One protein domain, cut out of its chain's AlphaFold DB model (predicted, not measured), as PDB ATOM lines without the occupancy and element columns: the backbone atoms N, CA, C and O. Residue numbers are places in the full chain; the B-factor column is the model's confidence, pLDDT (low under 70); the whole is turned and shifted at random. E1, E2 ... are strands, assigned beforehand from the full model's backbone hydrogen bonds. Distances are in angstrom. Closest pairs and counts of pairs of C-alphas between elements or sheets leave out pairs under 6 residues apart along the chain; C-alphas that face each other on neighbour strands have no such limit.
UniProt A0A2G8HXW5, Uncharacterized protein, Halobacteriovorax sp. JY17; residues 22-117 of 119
ATOM      1  N   GLU A  22     290.656 279.518 199.738       84.25
ATOM      2  CA  GLU A  22     289.642 278.543 200.184       84.25
ATOM      3  C   GLU A  22     288.236 279.165 200.270       84.25
ATOM      4  O   GLU A  22     287.234 278.460 200.373       84.25
ATOM      5  N   ALA A  23     288.162 280.492 200.156       91.25
ATOM      6  CA  ALA A  23     286.948 281.297 200.121       91.25
ATOM      7  C   ALA A  23     286.769 281.960 198.747       91.25
ATOM      8  O   ALA A  23     287.744 282.181 198.022       91.25
ATOM      9  N   PHE A  24     285.541 282.357 198.410       94.38
ATOM     10  CA  PHE A  24     285.352 283.350 197.353       94.38
ATOM     11  C   PHE A  24     285.792 284.710 197.878       94.38
ATOM     12  O   PHE A  24     285.274 285.153 198.898       94.38
ATOM     13  N   ILE A  25     286.708 285.380 197.184       95.44
ATOM     14  CA  ILE A  25     287.094 286.759 197.505       95.44
ATOM     15  C   ILE A  25     286.640 287.641 196.352       95.44
ATOM     16  O   ILE A  25     287.154 287.522 195.243       95.44
ATOM     17  N   VAL A  26     285.655 288.494 196.608       96.00
ATOM     18  CA  VAL A  26     285.091 289.444 195.649       96.00
ATOM     19  C   VAL A  26     285.574 290.835 196.031       96.00
ATOM     20  O   VAL A  26     285.072 291.436 196.977       96.00
ATOM     21  N   THR A  27     286.546 291.360 195.298       96.56
ATOM     22  CA  THR A  27     287.100 292.692 195.542       96.56
ATOM     23  C   THR A  27     286.493 293.700 194.574       96.56
ATOM     24  O   THR A  27     286.670 293.588 193.360       96.56
ATOM     25  N   ALA A  28     285.805 294.702 195.114       96.25
ATOM     26  CA  ALA A  28     285.232 295.814 194.367       96.25
ATOM     27  C   ALA A  28     286.242 296.961 194.233       96.25
ATOM     28  O   ALA A  28     286.679 297.527 195.238       96.25
ATOM     29  N   TYR A  29     286.569 297.322 192.998       95.00
ATOM     30  CA  TYR A  29     287.299 298.533 192.628       95.00
ATOM     31  C   TYR A  29     286.348 299.515 191.941       95.00
ATOM     32  O   TYR A  29     285.249 299.151 191.530       95.00
ATOM     33  N   THR A  30     286.780 300.766 191.783       90.44
ATOM     34  CA  THR A  30     285.964 301.828 191.176       90.44
ATOM     35  C   THR A  30     285.475 301.487 189.765       90.44
ATOM     36  O   THR A  30     284.387 301.902 189.390       90.44
ATOM     37  N   ASN A  31     286.249 300.722 188.992       90.62
ATOM     38  CA  ASN A  31     285.968 300.400 187.588       90.62
ATOM     39  C   ASN A  31     285.784 298.899 187.306       90.62
ATOM     40  O   ASN A  31     285.507 298.519 186.171       90.62
ATOM     41  N   LYS A  32     285.983 298.026 188.300       93.25
ATOM     42  CA  LYS A  32     285.935 296.575 188.093       93.25
ATOM     43  C   LYS A  32     285.725 295.796 189.380       93.25
ATOM     44  O   LYS A  32     286.040 296.265 190.469       93.25
ATOM     45  N   PHE A  33     285.300 294.551 189.236       94.38
ATOM     46  CA  PHE A  33     285.352 293.543 190.288       94.38
ATOM     47  C   PHE A  33     286.437 292.521 189.967       94.38
ATOM     48  O   PHE A  33     286.494 292.036 188.842       94.38
ATOM     49  N   LYS A  34     287.276 292.165 190.943       94.56
ATOM     50  CA  LYS A  34     288.170 290.998 190.875       94.56
ATOM     51  C   LYS A  34     287.558 289.886 191.715       94.56
ATOM     52  O   LYS A  34     287.159 290.137 192.850       94.56
ATOM     53  N   VAL A  35     287.515 288.669 191.187       94.88
ATOM     54  CA  VAL A  35     287.061 287.497 191.937       94.88
ATOM     55  C   VAL A  35     288.164 286.458 192.004       94.88
ATOM     56  O   VAL A  35     288.710 286.057 190.976       94.88
ATOM     57  N   LEU A  36     288.462 286.007 193.218       93.81
ATOM     58  CA  LEU A  36     289.240 284.803 193.475       93.81
ATOM     59  C   LEU A  36     288.285 283.687 193.874       93.81
ATOM     60  O   LEU A  36     287.536 283.822 194.843       93.81
ATOM     61  N   SER A  37     288.324 282.592 193.125       92.25
ATOM     62  CA  SER A  37     287.478 281.432 193.374       92.25
ATOM     63  C   SER A  37     288.221 280.350 194.152       92.25
ATOM     64  O   SER A  37     289.411 280.121 193.911       92.25
ATOM     65  N   PRO A  38     287.520 279.611 195.025       91.06
ATOM     66  CA  PRO A  38     288.077 278.433 195.644       91.06
ATOM     67  C   PRO A  38     288.235 277.288 194.651       91.06
ATOM     68  O   PRO A  38     287.394 277.061 193.778       91.06
ATOM     69  N   VAL A  39     289.340 276.555 194.796       86.12
ATOM     70  CA  VAL A  39     289.697 275.452 193.887       86.12
ATOM     71  C   VAL A  39     288.778 274.253 194.093       86.12
ATOM     72  O   VAL A  39     288.348 273.619 193.133       86.12
ATOM     73  N   LYS A  40     288.475 273.934 195.354       85.50
ATOM     74  CA  LYS A  40     287.632 272.798 195.723       85.50
ATOM     75  C   LYS A  40     286.220 273.280 196.024       85.50
ATOM     76  O   LYS A  40     286.026 274.268 196.725       85.50
ATOM     77  N   ARG A  41     285.229 272.545 195.520       84.00
ATOM     78  CA  ARG A  41     283.827 272.763 195.875       84.00
ATOM     79  C   ARG A  41     283.537 272.079 197.204       84.00
ATOM     80  O   ARG A  41     283.627 270.857 197.296       84.00
ATOM     81  N   THR A  42     283.153 272.859 198.201       86.81
ATOM     82  CA  THR A  42     282.623 272.365 199.473       86.81
ATOM     83  C   THR A  42     281.200 272.882 199.663       86.81
ATOM     84  O   THR A  42     280.768 273.832 199.009       86.81
ATOM     85  N   ASN A  43     280.437 272.232 200.542       87.69
ATOM     86  CA  ASN A  43     279.046 272.618 200.785       87.69
ATOM     87  C   ASN A  43     278.928 273.920 201.578       87.69
ATOM     88  O   ASN A  43     277.893 274.565 201.502       87.69
ATOM     89  N   LYS A  44     279.948 274.286 202.358       92.06
ATOM     90  CA  LYS A  44     279.976 275.468 203.218       92.06
ATOM     91  C   LYS A  44     281.220 276.266 202.853       92.06
ATOM     92  O   LYS A  44     282.328 275.747 202.981       92.06
ATOM     93  N   VAL A  45     281.020 277.461 202.312       93.12
ATOM     94  CA  VAL A  45     282.094 278.288 201.753       93.12
ATOM     95  C   VAL A  45     281.872 279.725 202.187       93.12
ATOM     96  O   VAL A  45     280.760 280.249 202.090       93.12
ATOM     97  N   SER A  46     282.946 280.365 202.628       93.81
ATOM     98  CA  SER A  46     282.945 281.791 202.929       93.81
ATOM     99  C   SER A  46     283.026 282.607 201.642       93.81
ATOM    100  O   SER A  46     283.842 282.336 200.760       93.81
ATOM    101  N   VAL A  47     282.180 283.623 201.541       95.88
ATOM    102  CA  VAL A  47     282.228 284.672 200.528       95.88
ATOM    103  C   VAL A  47     282.665 285.949 201.232       95.88
ATOM    104  O   VAL A  47     281.928 286.527 202.030       95.88
ATOM    105  N   ILE A  48     283.896 286.359 200.962       96.62
ATOM    106  CA  ILE A  48     284.513 287.572 201.478       96.62
ATOM    107  C   ILE A  48     284.360 288.640 200.408       96.62
ATOM    108  O   ILE A  48     284.829 288.477 199.285       96.62
ATOM    109  N   ILE A  49     283.692 289.733 200.747       97.25
ATOM    110  CA  ILE A  49     283.466 290.844 199.830       97.25
ATOM    111  C   ILE A  49     284.244 292.034 200.366       97.25
ATOM    112  O   ILE A  49     283.996 292.490 201.481       97.25
ATOM    113  N   GLU A  50     285.197 292.520 199.583       97.50
ATOM    114  CA  GLU A  50     286.064 293.639 199.926       97.50
ATOM    115  C   GLU A  50     285.641 294.878 199.146       97.50
ATOM    116  O   GLU A  50     285.562 294.858 197.918       97.50
ATOM    117  N   ASN A  51     285.413 295.984 199.847       97.69
ATOM    118  CA  ASN A  51     285.126 297.261 199.221       97.69
ATOM    119  C   ASN A  51     286.395 298.119 199.185       97.69
ATOM    120  O   ASN A  51     286.734 298.761 200.178       97.69
ATOM    121  N   LYS A  52     287.081 298.159 198.040       96.75
ATOM    122  CA  LYS A  52     288.221 299.064 197.798       96.75
ATOM    123  C   LYS A  52     287.816 300.339 197.049       96.75
ATOM    124  O   LYS A  52     288.678 301.075 196.579       96.75
ATOM    125  N   THR A  53     286.519 300.605 196.927       94.50
ATOM    126  CA  THR A  53     286.002 301.852 196.353       94.50
ATOM    127  C   THR A  53     285.978 302.968 197.402       94.50
ATOM    128  O   THR A  53     286.180 302.727 198.594       94.50
ATOM    129  N   LEU A  54     285.698 304.197 196.959       94.81
ATOM    130  CA  LEU A  54     285.536 305.367 197.830       94.81
ATOM    131  C   LEU A  54     284.115 305.516 198.396       94.81
ATOM    132  O   LEU A  54     283.879 306.364 199.253       94.81
ATOM    133  N   VAL A  55     283.163 304.701 197.935       95.81
ATOM    134  CA  VAL A  55     281.745 304.787 198.310       95.81
ATOM    135  C   VAL A  55     281.279 303.515 199.012       95.81
ATOM    136  O   VAL A  55     281.952 302.487 199.020       95.81
ATOM    137  N   LYS A  56     280.125 303.582 199.671       97.06
ATOM    138  CA  LYS A  56     279.521 302.410 200.313       97.06
ATOM    139  C   LYS A  56     279.090 301.407 199.238       97.06
ATOM    140  O   LYS A  56     278.392 301.785 198.308       97.06
ATOM    141  N   LEU A  57     279.474 300.145 199.414       96.94
ATOM    142  CA  LEU A  57     279.054 299.034 198.567       96.94
ATOM    143  C   LEU A  57     277.835 298.353 199.192       96.94
ATOM    144  O   LEU A  57     277.889 297.917 200.343       96.94
ATOM    145  N   ILE A  58     276.755 298.250 198.434       97.06
ATOM    146  CA  ILE A  58     275.536 297.519 198.776       97.06
ATOM    147  C   ILE A  58     275.332 296.460 197.703       97.06
ATOM    148  O   ILE A  58     275.417 296.758 196.511       97.06
ATOM    149  N   GLY A  59     275.064 295.228 198.111       96.38
ATOM    150  CA  GLY A  59     274.812 294.149 197.171       96.38
ATOM    151  C   GLY A  59     274.102 292.968 197.798       96.38
ATOM    152  O   GLY A  59     273.946 292.877 199.015       96.38
ATOM    153  N   GLU A  60     273.696 292.048 196.943       97.00
ATOM    154  CA  GLU A  60     272.963 290.847 197.311       97.00
ATOM    155  C   GLU A  60     273.670 289.616 196.769       97.00
ATOM    156  O   GLU A  60     274.250 289.639 195.685       97.00
ATOM    157  N   ILE A  61     273.608 288.518 197.511       96.75
ATOM    158  CA  ILE A  61     274.014 287.210 197.017       96.75
ATOM    159  C   ILE A  61     272.746 286.433 196.703       96.75
ATOM    160  O   ILE A  61     271.939 286.164 197.593       96.75
ATOM    161  N   VAL A  62     272.581 286.054 195.440       96.81
ATOM    162  CA  VAL A  62     271.389 285.366 194.937       96.81
ATOM    163  C   VAL A  62     271.759 284.066 194.235       96.81
ATOM    164  O   VAL A  62     272.892 283.856 193.798       96.81
ATOM    165  N   THR A  63     270.782 283.177 194.110       95.88
ATOM    166  CA  THR A  63     270.887 281.988 193.248       95.88
ATOM    167  C   THR A  63     270.490 282.305 191.805       95.88
ATOM    168  O   THR A  63     269.891 283.341 191.529       95.88
ATOM    169  N   ASP A  64     270.774 281.395 190.875       93.44
ATOM    170  CA  ASP A  64     270.239 281.419 189.503       93.44
ATOM    171  C   ASP A  64     268.715 281.517 189.413       93.44
ATOM    172  O   ASP A  64     268.205 282.097 188.459       93.44
ATOM    173  N   LYS A  65     267.996 281.012 190.416       93.12
ATOM    174  CA  LYS A  65     266.538 281.150 190.545       93.12
ATOM    175  C   LYS A  65     266.090 282.496 191.134       93.12
ATOM    176  O   LYS A  65     264.910 282.661 191.412       93.12
ATOM    177  N   GLY A  66     267.011 283.424 191.400       90.75
ATOM    178  CA  GLY A  66     266.711 284.725 192.009       90.75
ATOM    179  C   GLY A  66     266.438 284.682 193.516       90.75
ATOM    180  O   GLY A  66     266.115 285.704 194.106       90.75
ATOM    181  N   VAL A  67     266.587 283.524 194.173       94.94
ATOM    182  CA  VAL A  67     266.397 283.423 195.631       94.94
ATOM    183  C   VAL A  67     267.532 284.149 196.346       94.94
ATOM    184  O   VAL A  67     268.694 283.750 196.194       94.94
ATOM    185  N   LEU A  68     267.181 285.167 197.139       95.31
ATOM    186  CA  LEU A  68     268.095 285.911 198.003       95.31
ATOM    187  C   LEU A  68     268.677 284.998 199.087       95.31
ATOM    188  O   LEU A  68     267.957 284.254 199.756       95.31
ATOM    189  N   ARG A  69     269.999 285.040 199.244       95.50
ATOM    190  CA  ARG A  69     270.733 284.305 200.281       95.50
ATOM    191  C   ARG A  69     271.264 285.217 201.370       95.50
ATOM    192  O   ARG A  69     271.202 284.834 202.526       95.50
ATOM    193  N   GLU A  70     271.767 286.388 200.999       95.94
ATOM    194  CA  GLU A  70     272.289 287.381 201.938       95.94
ATOM    195  C   GLU A  70     272.275 288.766 201.283       95.94
ATOM    196  O   GLU A  70     272.551 288.885 200.087       95.94
ATOM    197  N   MET A  71     272.036 289.811 202.074       96.56
ATOM    198  CA  MET A  71     272.296 291.198 201.688       96.56
ATOM    199  C   MET A  71     273.518 291.733 202.446       96.56
ATOM    200  O   MET A  71     273.693 291.529 203.651       96.56
ATOM    201  N   VAL A  72     274.390 292.452 201.747       96.69
ATOM    202  CA  VAL A  72     275.612 293.016 202.316       96.69
ATOM    203  C   VAL A  72     275.657 294.523 202.126       96.69
ATOM    204  O   VAL A  72     275.315 295.057 201.077       96.69
ATOM    205  N   THR A  73     276.109 295.209 203.170       97.44
ATOM    206  CA  THR A  73     276.429 296.635 203.148       97.44
ATOM    207  C   THR A  73     277.829 296.808 203.717       97.44
ATOM    208  O   THR A  73     278.091 296.388 204.845       97.44
ATOM    209  N   ILE A  74     278.736 297.402 202.945       97.62
ATOM    210  CA  ILE A  74     280.169 297.431 203.241       97.62
ATOM    211  C   ILE A  74     280.694 298.853 203.052       97.62
ATOM    212  O   ILE A  74     280.598 299.438 201.973       97.62
ATOM    213  N   LYS A  75     281.255 299.431 204.116       97.88
ATOM    214  CA  LYS A  75     281.875 300.765 204.077       97.88
ATOM    215  C   LYS A  75     283.159 300.757 203.215       97.88
ATOM    216  O   LYS A  75     283.768 299.695 203.083       97.88
ATOM    217  N   PRO A  76     283.582 301.911 202.667       97.31
ATOM    218  CA  PRO A  76     284.865 302.045 201.969       97.31
ATOM    219  C   PRO A  76     286.037 301.479 202.779       97.31
ATOM    220  O   PRO A  76     286.114 301.688 203.994       97.31
ATOM    221  N   GLY A  77     286.935 300.746 202.124       96.12
ATOM    222  CA  GLY A  77     288.127 300.144 202.731       96.12
ATOM    223  C   GLY A  77     287.855 299.001 203.717       96.12
ATOM    224  O   GLY A  77     288.770 298.573 204.422       96.12
ATOM    225  N   LYS A  78     286.612 298.520 203.824       98.06
ATOM    226  CA  LYS A  78     286.226 297.410 204.708       98.06
ATOM    227  C   LYS A  78     285.833 296.177 203.902       98.06
ATOM    228  O   LYS A  78     285.611 296.244 202.695       98.06
ATOM    229  N   TYR A  79     285.719 295.051 204.594       97.31
ATOM    230  CA  TYR A  79     285.223 293.803 204.034       97.31
ATOM    231  C   TYR A  79     284.099 293.233 204.903       97.31
ATOM    232  O   TYR A  79     283.992 293.558 206.087       97.31
ATOM    233  N   LYS A  80     283.257 292.383 204.313       96.81
ATOM    234  CA  LYS A  80     282.294 291.541 205.034       96.81
ATOM    235  C   LYS A  80     282.508 290.097 204.591       96.81
ATOM    236  O   LYS A  80     282.586 289.830 203.396       96.81
ATOM    237  N   SER A  81     282.615 289.187 205.554       96.12
ATOM    238  CA  SER A  81     282.646 287.746 205.304       96.12
ATOM    239  C   SER A  81     281.272 287.162 205.597       96.12
ATOM    240  O   SER A  81     280.693 287.447 206.646       96.12
ATOM    241  N   VAL A  82     280.749 286.373 204.666       95.25
ATOM    242  CA  VAL A  82     279.458 285.694 204.786       95.25
ATOM    243  C   VAL A  82     279.675 284.223 204.498       95.25
ATOM    244  O   VAL A  82     280.211 283.862 203.455       95.25
ATOM    245  N   GLU A  83     279.238 283.359 205.398       94.56
ATOM    246  CA  GLU A  83     279.315 281.923 205.184       94.56
ATOM    247  C   GLU A  83     278.030 281.418 204.526       94.56
ATOM    248  O   GLU A  83     276.937 281.573 205.071       94.56
ATOM    249  N   LEU A  84     278.150 280.811 203.345       93.44
ATOM    250  CA  LEU A  84     277.005 280.339 202.573       93.44
ATOM    251  C   LEU A  84     277.071 278.838 202.324       93.44
ATOM    252  O   LEU A  84     278.140 278.246 202.157       93.44
ATOM    253  N   LYS A  85     275.883 278.228 202.250       93.12
ATOM    254  CA  LYS A  85     275.729 276.846 201.801       93.12
ATOM    255  C   LYS A  85     275.559 276.799 200.283       93.12
ATOM    256  O   LYS A  85     274.573 277.313 199.750       93.12
ATOM    257  N   PHE A  86     276.510 276.167 199.603       91.25
ATOM    258  CA  PHE A  86     276.507 275.973 198.156       91.25
ATOM    259  C   PHE A  86     275.951 274.597 197.805       91.25
ATOM    260  O   PHE A  86     276.528 273.568 198.155       91.25
ATOM    261  N   TYR A  87     274.841 274.574 197.071       90.69
ATOM    262  CA  TYR A  87     274.242 273.337 196.581       90.69
ATOM    263  C   TYR A  87     274.841 272.918 195.235       90.69
ATOM    264  O   TYR A  87     275.282 273.744 194.421       90.69
ATOM    265  N   LYS A  88     274.875 271.604 194.994       84.62
ATOM    266  CA  LYS A  88     275.272 271.033 193.702       84.62
ATOM    267  C   LYS A  88     274.276 271.499 192.629       84.62
ATOM    268  O   LYS A  88     273.088 271.612 192.898       84.62
ATOM    269  N   ASN A  89     274.771 271.792 191.426       86.81
ATOM    270  CA  ASN A  89     273.988 272.270 190.274       86.81
ATOM    271  C   ASN A  89     273.262 273.620 190.447       86.81
ATOM    272  O   ASN A  89     272.498 274.002 189.570       86.81
ATOM    273  N   THR A  90     273.523 274.373 191.516       91.56
ATOM    274  CA  THR A  90     273.032 275.751 191.668       91.56
ATOM    275  C   THR A  90     274.160 276.730 191.381       91.56
ATOM    276  O   THR A  90     275.270 276.565 191.905       91.56
ATOM    277  N   LYS A  91     273.890 277.743 190.553       93.25
ATOM    278  CA  LYS A  91     274.807 278.877 190.371       93.25
ATOM    279  C   LYS A  91     274.455 279.990 191.348       93.25
ATOM    280  O   LYS A  91     273.287 280.204 191.667       93.25
ATOM    281  N   TYR A  92     275.477 280.698 191.801       95.25
ATOM    282  CA  TYR A  92     275.347 281.811 192.729       95.25
ATOM    283  C   TYR A  92     275.955 283.055 192.103       95.25
ATOM    284  O   TYR A  92     276.929 282.969 191.347       95.25
ATOM    285  N   TYR A  93     275.370 284.201 192.420       95.88
ATOM    286  CA  TYR A  93     275.788 285.493 191.907       95.88
ATOM    287  C   TYR A  93     275.827 286.499 193.044       95.88
ATOM    288  O   TYR A  93     274.917 286.536 193.868       95.88
ATOM    289  N   PHE A  94     276.855 287.334 193.054       96.50
ATOM    290  CA  PHE A  94     276.855 288.583 193.790       96.50
ATOM    291  C   PHE A  94     276.371 289.703 192.859       96.50
ATOM    292  O   PHE A  94     276.933 289.917 191.783       96.50
ATOM    293  N   ILE A  95     275.301 290.388 193.248       95.44
ATOM    294  CA  ILE A  95     274.698 291.494 192.509       95.44
ATOM    295  C   ILE A  95     274.981 292.787 193.279       95.44
ATOM    296  O   ILE A  95     274.377 293.017 194.328       95.44
ATOM    297  N   PRO A  96     275.899 293.632 192.793       94.12
ATOM    298  CA  PRO A  96     276.124 294.955 193.361       94.12
ATOM    299  C   PRO A  96     274.954 295.885 193.002       94.12
ATOM    300  O   PRO A  96     274.720 296.187 191.833       94.12
ATOM    301  N   LEU A  97     274.212 296.322 194.020       93.44
ATOM    302  CA  LEU A  97     273.083 297.248 193.891       93.44
ATOM    303  C   LEU A  97     273.547 298.710 193.883       93.44
ATOM    304  O   LEU A  97     272.959 299.548 193.208       93.44
ATOM    305  N   SER A  98     274.600 299.026 194.644       91.50
ATOM    306  CA  SER A  98     275.194 300.362 194.686       91.50
ATOM    307  C   SER A  98     276.679 300.282 195.058       91.50
ATOM    308  O   SER A  98     276.985 299.738 196.116       91.50
ATOM    309  N   PRO A  99     277.608 300.801 194.235       88.25
ATOM    310  CA  PRO A  99     277.382 301.246 192.859       88.25
ATOM    311  C   PRO A  99     276.873 300.089 191.981       88.25
ATOM    312  O   PRO A  99     277.275 298.943 192.174       88.25
ATOM    313  N   SER A 100     275.968 300.381 191.042       87.31
ATOM    314  CA  SER A 100     275.386 299.360 190.159       87.31
ATOM    315  C   SER A 100     276.432 298.840 189.175       87.31
ATOM    316  O   SER A 100     277.126 299.623 188.529       87.31
ATOM    317  N   PHE A 101     276.555 297.519 189.072       87.88
ATOM    318  CA  PHE A 101     277.550 296.844 188.238       87.88
ATOM    319  C   PHE A 101     276.975 295.559 187.634       87.88
ATOM    320  O   PHE A 101     275.850 295.141 187.911       87.88
ATOM    321  N   GLN A 102     277.765 294.904 186.782       88.69
ATOM    322  CA  GLN A 102     277.408 293.588 186.265       88.69
ATOM    323  C   GLN A 102     277.312 292.556 187.389       88.69
ATOM    324  O   GLN A 102     278.060 292.596 188.365       88.69
ATOM    325  N   LYS A 103     276.420 291.577 187.207       90.94
ATOM    326  CA  LYS A 103     276.335 290.422 188.100       90.94
ATOM    327  C   LYS A 103     277.671 289.677 188.122       90.94
ATOM    328  O   LYS A 103     278.205 289.288 187.082       90.94
ATOM    329  N   VAL A 104     278.174 289.434 189.319       93.25
ATOM    330  CA  VAL A 104     279.408 288.701 189.559       93.25
ATOM    331  C   VAL A 104     279.048 287.243 189.797       93.25
ATOM    332  O   VAL A 104     278.475 286.903 190.825       93.25
ATOM    333  N   ILE A 105     279.346 286.363 188.842       93.88
ATOM    334  CA  ILE A 105     279.176 284.918 189.058       93.88
ATOM    335  C   ILE A 105     280.129 284.450 190.164       93.88
ATOM    336  O   ILE A 105     281.231 284.975 190.251       93.88
ATOM    337  N   LEU A 106     279.724 283.494 191.000       92.69
ATOM    338  CA  LEU A 106     280.575 282.820 191.988       92.69
ATOM    339  C   LEU A 106     280.805 281.378 191.528       92.69
ATOM    340  O   LEU A 106     280.051 280.468 191.876       92.69
ATOM    341  N   ASP A 107     281.805 281.188 190.668       90.31
ATOM    342  CA  ASP A 107     282.067 279.904 190.014       90.31
ATOM    343  C   ASP A 107     283.324 279.235 190.574       90.31
ATOM    344  O   ASP A 107     284.391 279.848 190.635       90.31
ATOM    345  N   PHE A 108     283.199 277.977 190.989       90.06
ATOM    346  CA  PHE A 108     284.286 277.217 191.608       90.06
ATOM    347  C   PHE A 108     285.352 276.827 190.582       90.06
ATOM    348  O   PHE A 108     285.052 276.586 189.415       90.06
ATOM    349  N   GLY A 109     286.604 276.719 191.025       84.12
ATOM    350  CA  GLY A 109     287.700 276.199 190.202       84.12
ATOM    351  C   GLY A 109     288.159 277.118 189.066       84.12
ATOM    352  O   GLY A 109     289.082 276.760 188.334       84.12
ATOM    353  N   LYS A 110     287.566 278.309 188.915       81.94
ATOM    354  CA  LYS A 110     288.064 279.317 187.977       81.94
ATOM    355  C   LYS A 110     289.342 279.968 188.500       81.94
ATOM    356  O   LYS A 110     289.507 280.184 189.698       81.94
ATOM    357  N   LYS A 111     290.243 280.304 187.572       82.81
ATOM    358  CA  LYS A 111     291.344 281.238 187.850       82.81
ATOM    359  C   LYS A 111     290.760 282.602 188.207       82.81
ATOM    360  O   LYS A 111     289.623 282.878 187.840       82.81
ATOM    361  N   ALA A 112     291.546 283.443 188.873       85.81
ATOM    362  CA  ALA A 112     291.178 284.831 189.126       85.81
ATOM    363  C   ALA A 112     290.629 285.501 187.852       85.81
ATOM    364  O   ALA A 112     291.263 285.408 186.798       85.81
ATOM    365  N   TYR A 113     289.471 286.154 187.943       87.62
ATOM    366  CA  TYR A 113     288.865 286.873 186.819       87.62
ATOM    367  C   TYR A 113     288.424 288.268 187.226       87.62
ATOM    368  O   TYR A 113     288.163 288.546 188.399       87.62
ATOM    369  N   GLU A 114     288.340 289.139 186.227       89.62
ATOM    370  CA  GLU A 114     287.913 290.517 186.388       89.62
ATOM    371  C   GLU A 114     286.635 290.777 185.592       89.62
ATOM    372  O   GLU A 114     286.453 290.251 184.493       89.62
ATOM    373  N   ILE A 115     285.742 291.575 186.167       87.69
ATOM    374  CA  ILE A 115     284.486 291.997 185.552       87.69
ATOM    375  C   ILE A 115     284.504 293.526 185.488       87.69
ATOM    376  O   ILE A 115     284.475 294.157 186.549       87.69
ATOM    377  N   PRO A 116     284.574 294.133 184.292       85.75
ATOM    378  CA  PRO A 116     284.589 295.584 184.149       85.75
ATOM    379  C   PRO A 116     283.214 296.200 184.449       85.75
ATOM    380  O   PRO A 116     282.180 295.516 184.416       85.75
ATOM    381  N   SER A 117     283.190 297.507 184.721       79.75
ATOM    382  CA  SER A 117     281.951 298.292 184.709       79.75
ATOM    383  C   SER A 117     281.255 298.168 183.353       79.75
ATOM    384  O   SER A 117     281.908 298.000 182.326       79.75
TER     385      SER A 117
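This is residues 22 to 117 of the 119 residues of an uncharacterized protein of Halobacteriovorax sp. JY17 (UniProt A0A2G8HXW5). Two strongly twisted sheets stand face to face as a sandwich, five strands in one and four in the other, with their strands running nearly along each other at 22 degrees. Along one side the edge strands E6 and E5 come near each other, and across from them the short E8 comes near E1, E2 and E9. The printed part has 96 residues, with nine named strands, E1 to E9 in chain order, and no named helix: the class is all strand. The larger sheet, in the order E6, E3, E1, E2, E9, is mixed; the smaller, in the order E5, E4, E7, E8, is all antiparallel. The whole is compact, with a radius of gyration of the C-alphas of 12.2 A and spans of 36 by 26 by 21 A.

In the larger sheet E3, residues 44 to 51, is parallel to E1, residues 24 to 28, at 14 degrees; N 26 and O 48 are 2.8 A apart, within hydrogen-bond range. E1 forms a hairpin with E2, residues 32 to 36, where N 27 and O 34 are 2.8 A apart. The edge strand E9, residues 113 to 116, is antiparallel to E2, with N 33 and O 115 at 2.8 A. The other edge strand, E6, residues 79 to 85, is antiparallel to E3, with N 47 and O 82 at 2.8 A. In the facing sheet E4, residues 57 to 63, and E5, residues 68 to 74, form a hairpin, with N 59 and O 72 at 3.0 A. E7, residues 92 to 98, is antiparallel to E4, with N 95 and O 60 at 2.8 A, and forms a hairpin with E8, residues 104 to 106, with N 94 and O 104 at 2.8 A. The facing parts of the sheets are 9.3 A centre to centre. Between the sheets, the closest C-alphas of E5 and E6 are those of Ile 74 and Lys 80, 6.5 A, and those of E1 and E8 are Phe 24 and Leu 106, 7.2 A. E3 and E7 are apart.

E1 begins at C-alpha 24, (285.352, 283.350, 197.353). E3, the longest strand by residues, measures 22.7 A from C-alpha 44 at (279.976, 275.468, 203.218) to C-alpha 51. E4 and E6 measure 19.6 A each, E7 18.7 A and E5 17.5 A. E9 ends at C-alpha 116, (284.589, 295.584, 184.149).

The C-alphas farthest apart, those of Leu 54 and Lys 88, are 36.1 A apart. The printed part has no cut, and no link is long. The mean pLDDT of the printed part is 92.8, and no printed residue is under 70.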